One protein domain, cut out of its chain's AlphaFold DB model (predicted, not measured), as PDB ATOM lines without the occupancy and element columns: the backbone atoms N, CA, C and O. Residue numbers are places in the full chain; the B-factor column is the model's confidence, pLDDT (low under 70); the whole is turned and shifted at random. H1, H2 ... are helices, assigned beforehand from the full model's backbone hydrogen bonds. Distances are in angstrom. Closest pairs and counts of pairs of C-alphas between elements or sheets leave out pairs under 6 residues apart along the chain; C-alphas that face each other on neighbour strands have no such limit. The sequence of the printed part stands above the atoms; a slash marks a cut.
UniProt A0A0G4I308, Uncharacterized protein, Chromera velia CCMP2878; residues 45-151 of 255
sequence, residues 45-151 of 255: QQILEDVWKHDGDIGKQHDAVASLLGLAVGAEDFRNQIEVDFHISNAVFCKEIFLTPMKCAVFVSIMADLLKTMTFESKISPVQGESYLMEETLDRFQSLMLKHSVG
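AT A GLANCE: This is residues 45 to 151 of the 255 residues of an uncharacterized protein of Chromera velia CCMP2878 (UniProt A0A0G4I308). Three long helices, H3, H4 and H5, run side by side in alternating directions with H4 in the middle, and a smaller hairpin of H1 and H2 packs crosswise on H3, with H1 also meeting the beginning of H4. At one end of the flat whole, residues 118 to 133 make a wide loop between H4 and H5. The printed part has 107 residues with five named helices, H1 to H5 in chain order, and no named strand; its class is all helix. It is only just compact, close to loose, with a radius of gyration of the C-alphas of 15.3 A, and spans 46 by 41 by 19 A.

HOW THE PARTS SIT: H1, residues 45 to 52, and H2, residues 58 to 69, form a helical hairpin; they touch, closest at the C-alphas of Val 51 and Gln 61, 5.4 A apart, and run opposite ways at a shallow tilt of 32 degrees. H2 touches H3, residues 78 to 96, about perpendicular at 76 degrees, through residues 61 to 66 of H2 and 80 to 88 of H3; the closest C-alphas, of Ala 66 and Val 84, are 5.8 A apart. H1 touches H3 about perpendicular, at 83 degrees, with residues 88 to 95 of H3; the closest C-alphas are those of Trp 52 and Val 92, 7.5 A. H3 and H4, residues 101 to 117, form a helical hairpin at a shallow tilt of 31 degrees; their closest C-alphas, of Cys 94 and Cys 104, are 6.0 A apart. H1 touches residues 101 to 105 of H4, closest at the C-alphas of Ile 47 and Pro 101, 6.1 A. H4 and H5, residues 134 to 151, form a third helical hairpin at a shallow tilt of 30 degrees; the C-alphas of Leu 114 and Phe 141, their closest, are 6.7 A apart. H5 is apart from H1, H2 and H3, and H2 is only just apart from H4, closest 8.3 A. Each O i to N i+4 pair is within hydrogen-bond range in H2, H3 and H4, against 3 of 4 in H1 and 13 of 14 in H5.

IN THESE COORDINATES: H1 begins at C-alpha 45, (46.239, -23.462, -34.249). H2 is 16.3 A long from first to last C-alpha, H3 27.0 A, H4 24.2 A and H5 26.6 A. H3 begins at C-alpha 78, (23.094, -17.757, -19.998), and H5 ends at C-alpha 151, (40.364, -15.611, -51.977).

THE WHOLE: The two C-alphas farthest apart, of Lys 53 and Pro 126, are 46.8 A apart. The printed part has no cut. The link from H4 to H5 is long, with 16 residues. The mean pLDDT of the printed part is 88.2; residues 75, 128 to 129 and 150 to 151 are under 70.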
ATOM      1  N   GLN A  45      45.582 -22.682 -35.302       92.81
ATOM      2  CA  GLN A  45      46.239 -23.462 -34.249       92.81
ATOM      3  C   GLN A  45      45.336 -23.642 -33.031       92.81
ATOM      4  O   GLN A  45      45.210 -24.759 -32.548       92.81
ATOM      5  N   GLN A  46      44.651 -22.586 -32.590       93.19
ATOM      6  CA  GLN A  46      43.735 -22.652 -31.446       93.19
ATOM      7  C   GLN A  46      42.562 -23.603 -31.709       93.19
ATOM      8  O   GLN A  46      42.214 -24.417 -30.858       93.19
ATOM      9  N   ILE A  47      41.993 -23.594 -32.921       92.25
ATOM     10  CA  ILE A  47      40.967 -24.580 -33.298       92.25
ATOM     11  C   ILE A  47      41.509 -26.011 -33.183       92.25
ATOM     12  O   ILE A  47      40.845 -26.886 -32.627       92.25
ATOM     13  N   LEU A  48      42.719 -26.258 -33.688       91.56
ATOM     14  CA  LEU A  48      43.316 -27.588 -33.663       91.56
ATOM     15  C   LEU A  48      43.652 -28.044 -32.235       91.56
ATOM     16  O   LEU A  48      43.317 -29.166 -31.854       91.56
ATOM     17  N   GLU A  49      44.337 -27.198 -31.468       91.81
ATOM     18  CA  GLU A  49      44.916 -27.547 -30.171       91.81
ATOM     19  C   GLU A  49      43.925 -27.448 -29.017       91.81
ATOM     20  O   GLU A  49      43.965 -28.304 -28.136       91.81
ATOM     21  N   ASP A  50      43.027 -26.464 -29.040       89.94
ATOM     22  CA  ASP A  50      42.154 -26.164 -27.906       89.94
ATOM     23  C   ASP A  50      40.734 -26.709 -28.107       89.94
ATOM     24  O   ASP A  50      40.078 -27.112 -27.149       89.94
ATOM     25  N   VAL A  51      40.254 -26.789 -29.354       90.88
ATOM     26  CA  VAL A  51      38.890 -27.268 -29.638       90.88
ATOM     27  C   VAL A  51      38.903 -28.729 -30.079       90.88
ATOM     28  O   VAL A  51      38.287 -29.584 -29.445       90.88
ATOM     29  N   TRP A  52      39.629 -29.061 -31.148       93.62
ATOM     30  CA  TRP A  52      39.558 -30.393 -31.762       93.62
ATOM     31  C   TRP A  52      40.373 -31.469 -31.048       93.62
ATOM     32  O   TRP A  52      40.018 -32.646 -31.127       93.62
ATOM     33  N   LYS A  53      41.449 -31.097 -30.351       93.06
ATOM     34  CA  LYS A  53      42.251 -32.030 -29.542       93.06
ATOM     35  C   LYS A  53      41.516 -32.499 -28.287       93.06
ATOM     36  O   LYS A  53      41.786 -33.592 -27.795       93.06
ATOM     37  N   HIS A  54      40.603 -31.675 -27.778       90.12
ATOM     38  CA  HIS A  54      39.784 -31.956 -26.601       90.12
ATOM     39  C   HIS A  54      38.418 -32.556 -26.953       90.12
ATOM     40  O   HIS A  54      37.520 -32.556 -26.118       90.12
ATOM     41  N   ASP A  55      38.269 -33.098 -28.164       82.00
ATOM     42  CA  ASP A  55      37.055 -33.779 -28.606       82.00
ATOM     43  C   ASP A  55      36.710 -34.947 -27.664       82.00
ATOM     44  O   ASP A  55      37.435 -35.943 -27.593       82.00
ATOM     45  N   GLY A  56      35.649 -34.768 -26.871       83.75
ATOM     46  CA  GLY A  56      35.219 -35.685 -25.810       83.75
ATOM     47  C   GLY A  56      35.242 -35.105 -24.388       83.75
ATOM     48  O   GLY A  56      34.609 -35.679 -23.504       83.75
ATOM     49  N   ASP A  57      35.908 -33.972 -24.151       93.12
ATOM     50  CA  ASP A  57      35.886 -33.250 -22.869       93.12
ATOM     51  C   ASP A  57      35.188 -31.892 -23.032       93.12
ATOM     52  O   ASP A  57      35.824 -30.857 -23.246       93.12
ATOM     53  N   ILE A  58      33.854 -31.920 -22.932       88.69
ATOM     54  CA  ILE A  58      32.974 -30.763 -23.160       88.69
ATOM     55  C   ILE A  58      33.359 -29.585 -22.257       88.69
ATOM     56  O   ILE A  58      33.373 -28.446 -22.712       88.69
ATOM     57  N   GLY A  59      33.721 -29.846 -20.995       90.50
ATOM     58  CA  GLY A  59      34.081 -28.789 -20.046       90.50
ATOM     59  C   GLY A  59      35.317 -28.010 -20.497       90.50
ATOM     60  O   GLY A  59      35.296 -26.782 -20.536       90.50
ATOM     61  N   LYS A  60      36.369 -28.715 -20.932       91.88
ATOM     62  CA  LYS A  60      37.586 -28.063 -21.440       91.88
ATOM     63  C   LYS A  60      37.358 -27.329 -22.755       91.88
ATOM     64  O   LYS A  60      37.912 -26.249 -22.935       91.88
ATOM     65  N   GLN A  61      36.556 -27.896 -23.658       91.88
ATOM     66  CA  GLN A  61      36.198 -27.228 -24.912       91.88
ATOM     67  C   GLN A  61      35.425 -25.933 -24.649       91.88
ATOM     68  O   GLN A  61      35.707 -24.916 -25.278       91.88
ATOM     69  N   HIS A  62      34.499 -25.957 -23.689       93.00
ATOM     70  CA  HIS A  62      33.729 -24.791 -23.280       93.00
ATOM     71  C   HIS A  62      34.620 -23.682 -22.716       93.00
ATOM     72  O   HIS A  62      34.566 -22.548 -23.193       93.00
ATOM     73  N   ASP A  63      35.500 -24.008 -21.768       92.25
ATOM     74  CA  ASP A  63      36.430 -23.034 -21.186       92.25
ATOM     75  C   ASP A  63      37.390 -22.451 -22.237       92.25
ATOM     76  O   ASP A  63      37.638 -21.242 -22.263       92.25
ATOM     77  N   ALA A  64      37.896 -23.296 -23.140       92.69
ATOM     78  CA  ALA A  64      38.773 -22.879 -24.226       92.69
ATOM     79  C   ALA A  64      38.074 -21.916 -25.192       92.69
ATOM     80  O   ALA A  64      38.552 -20.803 -25.410       92.69
ATOM     81  N   VAL A  65      36.926 -22.314 -25.752       92.81
ATOM     82  CA  VAL A  65      36.184 -21.495 -26.721       92.81
ATOM     83  C   VAL A  65      35.748 -20.178 -26.092       92.81
ATOM     84  O   VAL A  65      35.903 -19.128 -26.712       92.81
ATOM     85  N   ALA A  66      35.284 -20.189 -24.845       94.00
ATOM     86  CA  ALA A  66      34.894 -18.956 -24.187       94.00
ATOM     87  C   ALA A  66      36.066 -18.000 -23.947       94.00
ATOM     88  O   ALA A  66      35.940 -16.797 -24.186       94.00
ATOM     89  N   SER A  67      37.227 -18.529 -23.541       93.31
ATOM     90  CA  SER A  67      38.445 -17.731 -23.398       93.31
ATOM     91  C   SER A  67      38.872 -17.108 -24.730       93.31
ATOM     92  O   SER A  67      39.237 -15.932 -24.767       93.31
ATOM     93  N   LEU A  68      38.763 -17.862 -25.826       91.62
ATOM     94  CA  LEU A  68      39.104 -17.408 -27.175       91.62
ATOM     95  C   LEU A  68      38.157 -16.317 -27.693       91.62
ATOM     96  O   LEU A  68      38.606 -15.363 -28.324       91.62
ATOM     97  N   LEU A  69      36.862 -16.429 -27.391       91.38
ATOM     98  CA  LEU A  69      35.852 -15.428 -27.744       91.38
ATOM     99  C   LEU A  69      35.875 -14.198 -26.815       91.38
ATOM    100  O   LEU A  69      35.232 -13.192 -27.110       91.38
ATOM    101  N   GLY A  70      36.619 -14.251 -25.704       91.12
ATOM    102  CA  GLY A  70      36.635 -13.194 -24.690       91.12
ATOM    103  C   GLY A  70      35.330 -13.103 -23.895       91.12
ATOM    104  O   GLY A  70      34.998 -12.034 -23.382       91.12
ATOM    105  N   LEU A  71      34.583 -14.207 -23.810       89.88
ATOM    106  CA  LEU A  71      33.320 -14.294 -23.085       89.88
ATOM    107  C   LEU A  71      33.578 -14.739 -21.644       89.88
ATOM    108  O   LEU A  71      34.293 -15.708 -21.389       89.88
ATOM    109  N   ALA A  72      32.977 -14.037 -20.684       84.38
ATOM    110  CA  ALA A  72      33.000 -14.462 -19.294       84.38
ATOM    111  C   ALA A  72      31.995 -15.608 -19.107       84.38
ATOM    112  O   ALA A  72      30.783 -15.398 -19.186       84.38
ATOM    113  N   VAL A  73      32.490 -16.822 -18.859       70.31
ATOM    114  CA  VAL A  73      31.642 -17.963 -18.482       70.31
ATOM    115  C   VAL A  73      31.397 -17.901 -16.984       70.31
ATOM    116  O   VAL A  73      32.123 -18.481 -16.181       70.31
ATOM    117  N   GLY A  74      30.384 -17.133 -16.601       75.00
ATOM    118  CA  GLY A  74      29.772 -17.215 -15.282       75.00
ATOM    119  C   GLY A  74      28.509 -18.074 -15.325       75.00
ATOM    120  O   GLY A  74      27.892 -18.240 -16.378       75.00
ATOM    121  N   ALA A  75      28.081 -18.577 -14.164       66.06
ATOM    122  CA  ALA A  75      26.779 -19.237 -14.024       66.06
ATOM    123  C   ALA A  75      25.593 -18.299 -14.343       66.06
ATOM    124  O   ALA A  75      24.504 -18.774 -14.643       66.06
ATOM    125  N   GLU A  76      25.813 -16.981 -14.298       74.25
ATOM    126  CA  GLU A  76      24.776 -15.952 -14.430       74.25
ATOM    127  C   GLU A  76      24.511 -15.532 -15.895       74.25
ATOM    128  O   GLU A  76      23.407 -15.098 -16.218       74.25
ATOM    129  N   ASP A  77      25.472 -15.705 -16.812       87.12
ATOM    130  CA  ASP A  77      25.359 -15.214 -18.195       87.12
ATOM    131  C   ASP A  77      24.954 -16.329 -19.171       87.12
ATOM    132  O   ASP A  77      25.744 -16.795 -19.999       87.12
ATOM    133  N   PHE A  78      23.682 -16.737 -19.112       89.94
ATOM    134  CA  PHE A  78      23.094 -17.757 -19.998       89.94
ATOM    135  C   PHE A  78      23.343 -17.483 -21.491       89.94
ATOM    136  O   PHE A  78      23.570 -18.400 -22.278       89.94
ATOM    137  N   ARG A  79      23.356 -16.206 -21.890       90.50
ATOM    138  CA  ARG A  79      23.642 -15.808 -23.272       90.50
ATOM    139  C   ARG A  79      25.054 -16.205 -23.713       90.50
ATOM    140  O   ARG A  79      25.209 -16.712 -24.819       90.50
ATOM    141  N   ASN A  80      26.051 -15.994 -22.856       92.44
ATOM    142  CA  ASN A  80      27.438 -16.341 -23.164       92.44
ATOM    143  C   ASN A  80      27.591 -17.863 -23.284       92.44
ATOM    144  O   ASN A  80      28.307 -18.328 -24.162       92.44
ATOM    145  N   GLN A  81      26.883 -18.633 -22.448       92.00
ATOM    146  CA  GLN A  81      26.870 -20.099 -22.537       92.00
ATOM    147  C   GLN A  81      26.306 -20.573 -23.883       92.00
ATOM    148  O   GLN A  81      26.949 -21.359 -24.571       92.00
ATOM    149  N   ILE A  82      25.168 -20.021 -24.320       93.25
ATOM    150  CA  ILE A  82      24.592 -20.350 -25.635       93.25
ATOM    151  C   ILE A  82      25.561 -20.010 -26.773       93.25
ATOM    152  O   ILE A  82      25.691 -20.778 -27.723       93.25
ATOM    153  N   GLU A  83      26.221 -18.853 -26.706       94.00
ATOM    154  CA  GLU A  83      27.167 -18.428 -27.739       94.00
ATOM    155  C   GLU A  83      28.367 -19.381 -27.831       94.00
ATOM    156  O   GLU A  83      28.759 -19.788 -28.927       94.00
ATOM    157  N   VAL A  84      28.897 -19.819 -26.688       94.56
ATOM    158  CA  VAL A  84      29.977 -20.811 -26.631       94.56
ATOM    159  C   VAL A  84      29.519 -22.159 -27.193       94.56
ATOM    160  O   VAL A  84      30.182 -22.695 -28.086       94.56
ATOM    161  N   ASP A  85      28.369 -22.675 -26.754       94.75
ATOM    162  CA  ASP A  85      27.801 -23.942 -27.238       94.75
ATOM    163  C   ASP A  85      27.550 -23.918 -28.752       94.75
ATOM    164  O   ASP A  85      27.824 -24.890 -29.468       94.75
ATOM    165  N   PHE A  86      27.077 -22.783 -29.269       95.56
ATOM    166  CA  PHE A  86      26.887 -22.563 -30.697       95.56
ATOM    167  C   PHE A  86      28.210 -22.645 -31.467       95.56
ATOM    168  O   PHE A  86      28.289 -23.308 -32.506       95.56
ATOM    169  N   HIS A  87      29.274 -22.012 -30.970       95.19
ATOM    170  CA  HIS A  87      30.583 -22.063 -31.620       95.19
ATOM    171  C   HIS A  87      31.238 -23.449 -31.542       95.19
ATOM    172  O   HIS A  87      31.827 -23.882 -32.535       95.19
ATOM    173  N   ILE A  88      31.078 -24.177 -30.432       94.69
ATOM    174  CA  ILE A  88      31.531 -25.572 -30.308       94.69
ATOM    175  C   ILE A  88      30.807 -26.454 -31.320       94.69
ATOM    176  O   ILE A  88      31.459 -27.169 -32.080       94.69
ATOM    177  N   SER A  89      29.477 -26.357 -31.388       94.75
ATOM    178  CA  SER A  89      28.659 -27.142 -32.321       94.75
ATOM    179  C   SER A  89      29.085 -26.905 -33.772       94.75
ATOM    180  O   SER A  89      29.271 -27.850 -34.535       94.75
ATOM    181  N   ASN A  90      29.335 -25.644 -34.137       94.25
ATOM    182  CA  ASN A  90      29.854 -25.283 -35.455       94.25
ATOM    183  C   ASN A  90      31.257 -25.852 -35.716       94.25
ATOM    184  O   ASN A  90      31.525 -26.327 -36.819       94.25
ATOM    185  N   ALA A  91      32.158 -25.823 -34.731       94.19
ATOM    186  CA  ALA A  91      33.515 -26.348 -34.881       94.19
ATOM    187  C   ALA A  91      33.547 -27.881 -34.995       94.19
ATOM    188  O   ALA A  91      34.344 -28.414 -35.772       94.19
ATOM    189  N   VAL A  92      32.683 -28.583 -34.256       93.06
ATOM    190  CA  VAL A  92      32.486 -30.038 -34.361       93.06
ATOM    191  C   VAL A  92      31.917 -30.383 -35.732       93.06
ATOM    192  O   VAL A  92      32.499 -31.199 -36.439       93.06
ATOM    193  N   PHE A  93      30.869 -29.682 -36.169       93.94
ATOM    194  CA  PHE A  93      30.304 -29.875 -37.503       93.94
ATOM    195  C   PHE A  93      31.349 -29.645 -38.605       93.94
ATOM    196  O   PHE A  93      31.483 -30.459 -39.513       93.94
ATOM    197  N   CYS A  94      32.164 -28.588 -38.498       95.25
ATOM    198  CA  CYS A  94      33.250 -28.329 -39.448       95.25
ATOM    199  C   CYS A  94      34.253 -29.488 -39.529       95.25
ATOM    200  O   CYS A  94      34.750 -29.795 -40.615       95.25
ATOM    201  N   LYS A  95      34.548 -30.134 -38.397       94.12
ATOM    202  CA  LYS A  95      35.413 -31.315 -38.336       94.12
ATOM    203  C   LYS A  95      34.764 -32.521 -39.021       94.12
ATOM    204  O   LYS A  95      35.453 -33.221 -39.759       94.12
ATOM    205  N   GLU A  96      33.464 -32.739 -38.820       94.75
ATOM    206  CA  GLU A  96      32.705 -33.836 -39.445       94.75
ATOM    207  C   GLU A  96      32.686 -33.740 -40.974       94.75
ATOM    208  O   GLU A  96      32.822 -34.753 -41.656       94.75
ATOM    209  N   ILE A  97      32.596 -32.526 -41.526       94.69
ATOM    210  CA  ILE A  97      32.665 -32.288 -42.978       94.69
ATOM    211  C   ILE A  97      34.102 -32.114 -43.504       94.69
ATOM    212  O   ILE A  97      34.300 -31.636 -44.622       94.69
ATOM    213  N   PHE A  98      35.111 -32.488 -42.709       94.00
ATOM    214  CA  PHE A  98      36.535 -32.448 -43.061       94.00
ATOM    215  C   PHE A  98      37.048 -31.069 -43.518       94.00
ATOM    216  O   PHE A  98      37.934 -30.969 -44.375       94.00
ATOM    217  N   LEU A  99      36.527 -29.978 -42.948       92.62
ATOM    218  CA  LEU A  99      37.111 -28.657 -43.177       92.62
ATOM    219  C   LEU A  99      38.508 -28.579 -42.555       92.62
ATOM    220  O   LEU A  99      38.770 -29.115 -41.481       92.62
ATOM    221  N   THR A 100      39.414 -27.855 -43.214       93.06
ATOM    222  CA  THR A 100      40.730 -27.567 -42.631       93.06
ATOM    223  C   THR A 100      40.577 -26.636 -41.418       93.06
ATOM    224  O   THR A 100      39.644 -25.822 -41.397       93.06
ATOM    225  N   PRO A 101      41.494 -26.676 -40.427       93.75
ATOM    226  CA  PRO A 101      41.426 -25.795 -39.257       93.75
ATOM    227  C   PRO A 101      41.326 -24.315 -39.640       93.75
ATOM    228  O   PRO A 101      40.592 -23.549 -39.023       93.75
ATOM    229  N   MET A 102      42.007 -23.925 -40.721       92.38
ATOM    230  CA  MET A 102      41.957 -22.567 -41.252       92.38
ATOM    231  C   MET A 102      40.560 -22.181 -41.757       92.38
ATOM    232  O   MET A 102      40.074 -21.092 -41.458       92.38
ATOM    233  N   LYS A 103      39.888 -23.068 -42.502       92.56
ATOM    234  CA  LYS A 103      38.517 -22.820 -42.974       92.56
ATOM    235  C   LYS A 103      37.526 -22.774 -41.808       92.56
ATOM    236  O   LYS A 103      36.640 -21.925 -41.806       92.56
ATOM    237  N   CYS A 104      37.710 -23.629 -40.802       94.56
ATOM    238  CA  CYS A 104      36.917 -23.595 -39.574       94.56
ATOM    239  C   CYS A 104      37.104 -22.269 -38.816       94.56
ATOM    240  O   CYS A 104      36.121 -21.644 -38.431       94.56
ATOM    241  N   ALA A 105      38.342 -21.793 -38.659       94.06
ATOM    242  CA  ALA A 105      38.647 -20.512 -38.017       94.06
ATOM    243  C   ALA A 105      37.973 -19.323 -38.728       94.06
ATOM    244  O   ALA A 105      37.388 -18.452 -38.078       94.06
ATOM    245  N   VAL A 106      37.996 -19.313 -40.067       93.88
ATOM    246  CA  VAL A 106      37.268 -18.329 -40.887       93.88
ATOM    247  C   VAL A 106      35.769 -18.402 -40.608       93.88
ATOM    248  O   VAL A 106      35.153 -17.378 -40.326       93.88
ATOM    249  N   PHE A 107      35.189 -19.601 -40.661       94.81
ATOM    250  CA  PHE A 107      33.758 -19.806 -40.460       94.81
ATOM    251  C   PHE A 107      33.297 -19.363 -39.066       94.81
ATOM    252  O   PHE A 107      32.356 -18.583 -38.952       94.81
ATOM    253  N   VAL A 108      34.009 -19.774 -38.013       94.50
ATOM    254  CA  VAL A 108      33.748 -19.348 -36.629       94.50
ATOM    255  C   VAL A 108      33.813 -17.826 -36.503       94.50
ATOM    256  O   VAL A 108      32.942 -17.228 -35.879       94.50
ATOM    257  N   SER A 109      34.789 -17.184 -37.152       94.31
ATOM    258  CA  SER A 109      34.929 -15.722 -37.129       94.31
ATOM    259  C   SER A 109      33.789 -15.007 -37.867       94.31
ATOM    260  O   SER A 109      33.316 -13.975 -37.399       94.31
ATOM    261  N   ILE A 110      33.306 -15.562 -38.985       94.50
ATOM    262  CA  ILE A 110      32.120 -15.054 -39.697       94.50
ATOM    263  C   ILE A 110      30.878 -15.168 -38.809       94.50
ATOM    264  O   ILE A 110      30.109 -14.216 -38.708       94.50
ATOM    265  N   MET A 111      30.696 -16.311 -38.146       95.12
ATOM    266  CA  MET A 111      29.558 -16.540 -37.257       95.12
ATOM    267  C   MET A 111      29.591 -15.621 -36.026       95.12
ATOM    268  O   MET A 111      28.547 -15.130 -35.610       95.12
ATOM    269  N   ALA A 112      30.777 -15.314 -35.495       93.62
ATOM    270  CA  ALA A 112      30.932 -14.353 -34.403       93.62
ATOM    271  C   ALA A 112      30.578 -12.917 -34.845       93.62
ATOM    272  O   ALA A 112      29.859 -12.211 -34.136       93.62
ATOM    273  N   ASP A 113      31.017 -12.485 -36.040       92.31
ATOM    274  CA  ASP A 113      30.594 -11.191 -36.610       92.31
ATOM    275  C   ASP A 113      29.072 -11.154 -36.792       92.31
ATOM    276  O   ASP A 113      28.424 -10.166 -36.452       92.31
ATOM    277  N   LEU A 114      28.484 -12.258 -37.256       92.81
ATOM    278  CA  LEU A 114      27.049 -12.381 -37.467       92.81
ATOM    279  C   LEU A 114      26.248 -12.229 -36.164       92.81
ATOM    280  O   LEU A 114      25.335 -11.402 -36.102       92.81
ATOM    281  N   LEU A 115      26.618 -12.951 -35.105       91.75
ATOM    282  CA  LEU A 115      25.979 -12.821 -33.789       91.75
ATOM    283  C   LEU A 115      26.114 -11.407 -33.221       91.75
ATOM    284  O   LEU A 115      25.163 -10.867 -32.654       91.75
ATOM    285  N   LYS A 116      27.266 -10.763 -33.438       90.06
ATOM    286  CA  LYS A 116      27.455  -9.360 -33.071       90.06
ATOM    287  C   LYS A 116      26.524  -8.451 -33.866       90.06
ATOM    288  O   LYS A 116      25.935  -7.537 -33.288       90.06
ATOM    289  N   THR A 117      26.333  -8.710 -35.161       88.25
ATOM    290  CA  THR A 117      25.440  -7.889 -35.987       88.25
ATOM    291  C   THR A 117      23.972  -7.987 -35.595       88.25
ATOM    292  O   THR A 117      23.279  -6.976 -35.655       88.25
ATOM    293  N   MET A 118      23.524  -9.139 -35.085       85.00
ATOM    294  CA  MET A 118      22.161  -9.310 -34.564       85.00
ATOM    295  C   MET A 118      21.847  -8.389 -33.371       85.00
ATOM    296  O   MET A 118      20.682  -8.183 -33.040       85.00
ATOM    297  N   THR A 119      22.870  -7.823 -32.718       85.94
ATOM    298  CA  THR A 119      22.684  -6.861 -31.616       85.94
ATOM    299  C   THR A 119      22.439  -5.431 -32.074       85.94
ATOM    300  O   THR A 119      22.024  -4.606 -31.263       85.94
ATOM    301  N   PHE A 120      22.695  -5.123 -33.346       84.81
ATOM    302  CA  PHE A 120      22.459  -3.791 -33.880       84.81
ATOM    303  C   PHE A 120      20.986  -3.575 -34.222       84.81
ATOM    304  O   PHE A 120      20.237  -4.515 -34.496       84.81
ATOM    305  N   GLU A 121      20.592  -2.305 -34.232       83.25
ATOM    306  CA  GLU A 121      19.271  -1.881 -34.687       83.25
ATOM    307  C   GLU A 121      19.133  -2.119 -36.200       83.25
ATOM    308  O   GLU A 121      20.035  -1.795 -36.985       83.25
ATOM    309  N   SER A 122      18.001  -2.701 -36.598       83.69
ATOM    310  CA  SER A 122      17.648  -2.933 -37.998       83.69
ATOM    311  C   SER A 122      17.500  -1.609 -38.749       83.69
ATOM    312  O   SER A 122      16.974  -0.627 -38.221       83.69
ATOM    313  N   LYS A 123      17.932  -1.578 -40.016       80.81
ATOM    314  CA  LYS A 123      17.728  -0.409 -40.891       80.81
ATOM    315  C   LYS A 123      16.397  -0.465 -41.623       80.81
ATOM    316  O   LYS A 123      15.899   0.574 -42.058       80.81
ATOM    317  N   ILE A 124      15.882  -1.673 -41.823       80.44
ATOM    318  CA  ILE A 124      14.683  -1.930 -42.618       80.44
ATOM    319  C   ILE A 124      13.444  -2.158 -41.754       80.44
ATOM    320  O   ILE A 124      12.337  -2.109 -42.293       80.44
ATOM    321  N   SER A 125      13.598  -2.400 -40.445       80.69
ATOM    322  CA  SER A 125      12.436  -2.548 -39.571       80.69
ATOM    323  C   SER A 125      11.607  -1.254 -39.566       80.69
ATOM    324  O   SER A 125      12.157  -0.158 -39.414       80.69
ATOM    325  N   PRO A 126      10.271  -1.352 -39.717       74.06
ATOM    326  CA  PRO A 126       9.380  -0.203 -39.586       74.06
ATOM    327  C   PRO A 126       9.332   0.343 -38.150       74.06
ATOM    328  O   PRO A 126       8.830   1.450 -37.940       74.06
ATOM    329  N   VAL A 127       9.824  -0.416 -37.167       73.38
ATOM    330  CA  VAL A 127       9.846  -0.043 -35.754       73.38
ATOM    331  C   VAL A 127      11.284   0.275 -35.351       73.38
ATOM    332  O   VAL A 127      12.169  -0.580 -35.348       73.38
ATOM    333  N   GLN A 128      11.521   1.538 -34.996       63.25
ATOM    334  CA  GLN A 128      12.831   1.992 -34.543       63.25
ATOM    335  C   GLN A 128      13.244   1.253 -33.259       63.25
ATOM    336  O   GLN A 128      12.481   1.217 -32.294       63.25
ATOM    337  N   GLY A 129      14.458   0.702 -33.248       67.62
ATOM    338  CA  GLY A 129      15.019  -0.018 -32.101       67.62
ATOM    339  C   GLY A 129      14.788  -1.533 -32.105       67.62
ATOM    340  O   GLY A 129      15.214  -2.203 -31.167       67.62
ATOM    341  N   GLU A 130      14.148  -2.099 -33.133       75.38
ATOM    342  CA  GLU A 130      14.112  -3.556 -33.293       75.38
ATOM    343  C   GLU A 130      15.474  -4.100 -33.740       75.38
ATOM    344  O   GLU A 130      16.180  -3.489 -34.548       75.38
ATOM    345  N   SER A 131      15.839  -5.267 -33.206       76.81
ATOM    346  CA  SER A 131      17.032  -6.004 -33.618       76.81
ATOM    347  C   SER A 131      17.013  -6.314 -35.115       76.81
ATOM    348  O   SER A 131      15.950  -6.423 -35.728       76.81
ATOM    349  N   TYR A 132      18.206  -6.486 -35.682       75.00
ATOM    350  CA  TYR A 132      18.425  -6.949 -37.054       75.00
ATOM    351  C   TYR A 132      17.441  -8.050 -37.470       75.00
ATOM    352  O   TYR A 132      17.300  -9.068 -36.785       75.00
ATOM    353  N   LEU A 133      16.782  -7.866 -38.618       81.44
ATOM    354  CA  LEU A 133      15.888  -8.886 -39.157       81.44
ATOM    355  C   LEU A 133      16.696 -10.081 -39.684       81.44
ATOM    356  O   LEU A 133      17.870  -9.973 -40.058       81.44
ATOM    357  N   MET A 134      16.035 -11.237 -39.758       84.50
ATOM    358  CA  MET A 134      16.624 -12.462 -40.311       84.50
ATOM    359  C   MET A 134      17.164 -12.238 -41.734       84.50
ATOM    360  O   MET A 134      18.239 -12.727 -42.066       84.50
ATOM    361  N   GLU A 135      16.453 -11.462 -42.557       87.94
ATOM    362  CA  GLU A 135      16.841 -11.166 -43.942       87.94
ATOM    363  C   GLU A 135      18.152 -10.371 -44.026       87.94
ATOM    364  O   GLU A 135      19.047 -10.748 -44.783       87.94
ATOM    365  N   GLU A 136      18.315  -9.329 -43.202       88.38
ATOM    366  CA  GLU A 136      19.554  -8.536 -43.150       88.38
ATOM    367  C   GLU A 136      20.734  -9.388 -42.675       88.38
ATOM    368  O   GLU A 136      21.859  -9.264 -43.165       88.38
ATOM    369  N   THR A 137      20.466 -10.278 -41.722       88.19
ATOM    370  CA  THR A 137      21.481 -11.168 -41.166       88.19
ATOM    371  C   THR A 137      21.926 -12.219 -42.186       88.19
ATOM    372  O   THR A 137      23.119 -12.495 -42.320       88.19
ATOM    373  N   LEU A 138      20.984 -12.766 -42.960       89.75
ATOM    374  CA  LEU A 138      21.271 -13.714 -44.033       89.75
ATOM    375  C   LEU A 138      22.051 -13.062 -45.183       89.75
ATOM    376  O   LEU A 138      23.022 -13.648 -45.663       89.75
ATOM    377  N   ASP A 139      21.677 -11.852 -45.600       91.44
ATOM    378  CA  ASP A 139      22.401 -11.108 -46.642       91.44
ATOM    379  C   ASP A 139      23.846 -10.803 -46.208       91.44
ATOM    380  O   ASP A 139      24.811 -10.997 -46.959       91.44
ATOM    381  N   ARG A 140      24.023 -10.426 -44.934       90.38
ATOM    382  CA  ARG A 140      25.343 -10.232 -44.328       90.38
ATOM    383  C   ARG A 140      26.166 -11.519 -44.322       90.38
ATOM    384  O   ARG A 140      27.339 -11.481 -44.701       90.38
ATOM    385  N   PHE A 141      25.566 -12.642 -43.925       92.62
ATOM    386  CA  PHE A 141      26.215 -13.953 -43.945       92.62
ATOM    387  C   PHE A 141      26.709 -14.317 -45.346       92.62
ATOM    388  O   PHE A 141      27.890 -14.617 -45.529       92.62
ATOM    389  N   GLN A 142      25.827 -14.245 -46.346       92.50
ATOM    390  CA  GLN A 142      26.149 -14.581 -47.733       92.50
ATOM    391  C   GLN A 142      27.267 -13.691 -48.279       92.50
ATOM    392  O   GLN A 142      28.212 -14.186 -48.896       92.50
ATOM    393  N   SER A 143      27.205 -12.389 -47.989       91.25
ATOM    394  CA  SER A 143      28.232 -11.424 -48.381       91.25
ATOM    395  C   SER A 143      29.607 -11.756 -47.792       91.25
ATOM    396  O   SER A 143      30.612 -11.707 -48.505       91.25
ATOM    397  N   LEU A 144      29.674 -12.118 -46.505       90.25
ATOM    398  CA  LEU A 144      30.924 -12.525 -45.855       90.25
ATOM    399  C   LEU A 144      31.447 -13.842 -46.433       90.25
ATOM    400  O   LEU A 144      32.615 -13.922 -46.814       90.25
ATOM    401  N   MET A 145      30.586 -14.850 -46.567       91.00
ATOM    402  CA  MET A 145      30.963 -16.144 -47.140       91.00
ATOM    403  C   MET A 145      31.530 -15.992 -48.553       91.00
ATOM    404  O   MET A 145      32.592 -16.540 -48.842       91.00
ATOM    405  N   LEU A 146      30.890 -15.190 -49.412       89.38
ATOM    406  CA  LEU A 146      31.364 -14.929 -50.771       89.38
ATOM    407  C   LEU A 146      32.701 -14.177 -50.779       89.38
ATOM    408  O   LEU A 146      33.620 -14.521 -51.519       89.38
ATOM    409  N   LYS A 147      32.849 -13.163 -49.920       87.12
ATOM    410  CA  LYS A 147      34.099 -12.402 -49.806       87.12
ATOM    411  C   LYS A 147      35.282 -13.295 -49.413       87.12
ATOM    412  O   LYS A 147      36.405 -13.052 -49.856       87.12
ATOM    413  N   HIS A 148      35.037 -14.309 -48.586       83.25
ATOM    414  CA  HIS A 148      36.074 -15.203 -48.069       83.25
ATOM    415  C   HIS A 148      36.249 -16.496 -48.871       83.25
ATOM    416  O   HIS A 148      37.287 -17.140 -48.731       83.25
ATOM    417  N   SER A 149      35.316 -16.845 -49.762       80.38
ATOM    418  CA  SER A 149      35.462 -17.980 -50.681       80.38
ATOM    419  C   SER A 149      36.304 -17.643 -51.917       80.38
ATOM    420  O   SER A 149      37.072 -18.481 -52.387       80.38
ATOM    421  N   VAL A 150      36.240 -16.400 -52.409       61.56
ATOM    422  CA  VAL A 150      36.894 -15.964 -53.666       61.56
ATOM    423  C   VAL A 150      38.408 -15.696 -53.500       61.56
ATOM    424  O   VAL A 150      39.113 -15.343 -54.440       61.56
ATOM    425  N   GLY A 151      38.967 -15.917 -52.307       51.62
ATOM    426  CA  GLY A 151      40.364 -15.611 -51.977       51.62
ATOM    427  C   GLY A 151      41.441 -16.588 -52.471       51.62
ATOM    428  O   GLY A 151      42.611 -16.341 -52.192       51.62
TER     429      GLY A 151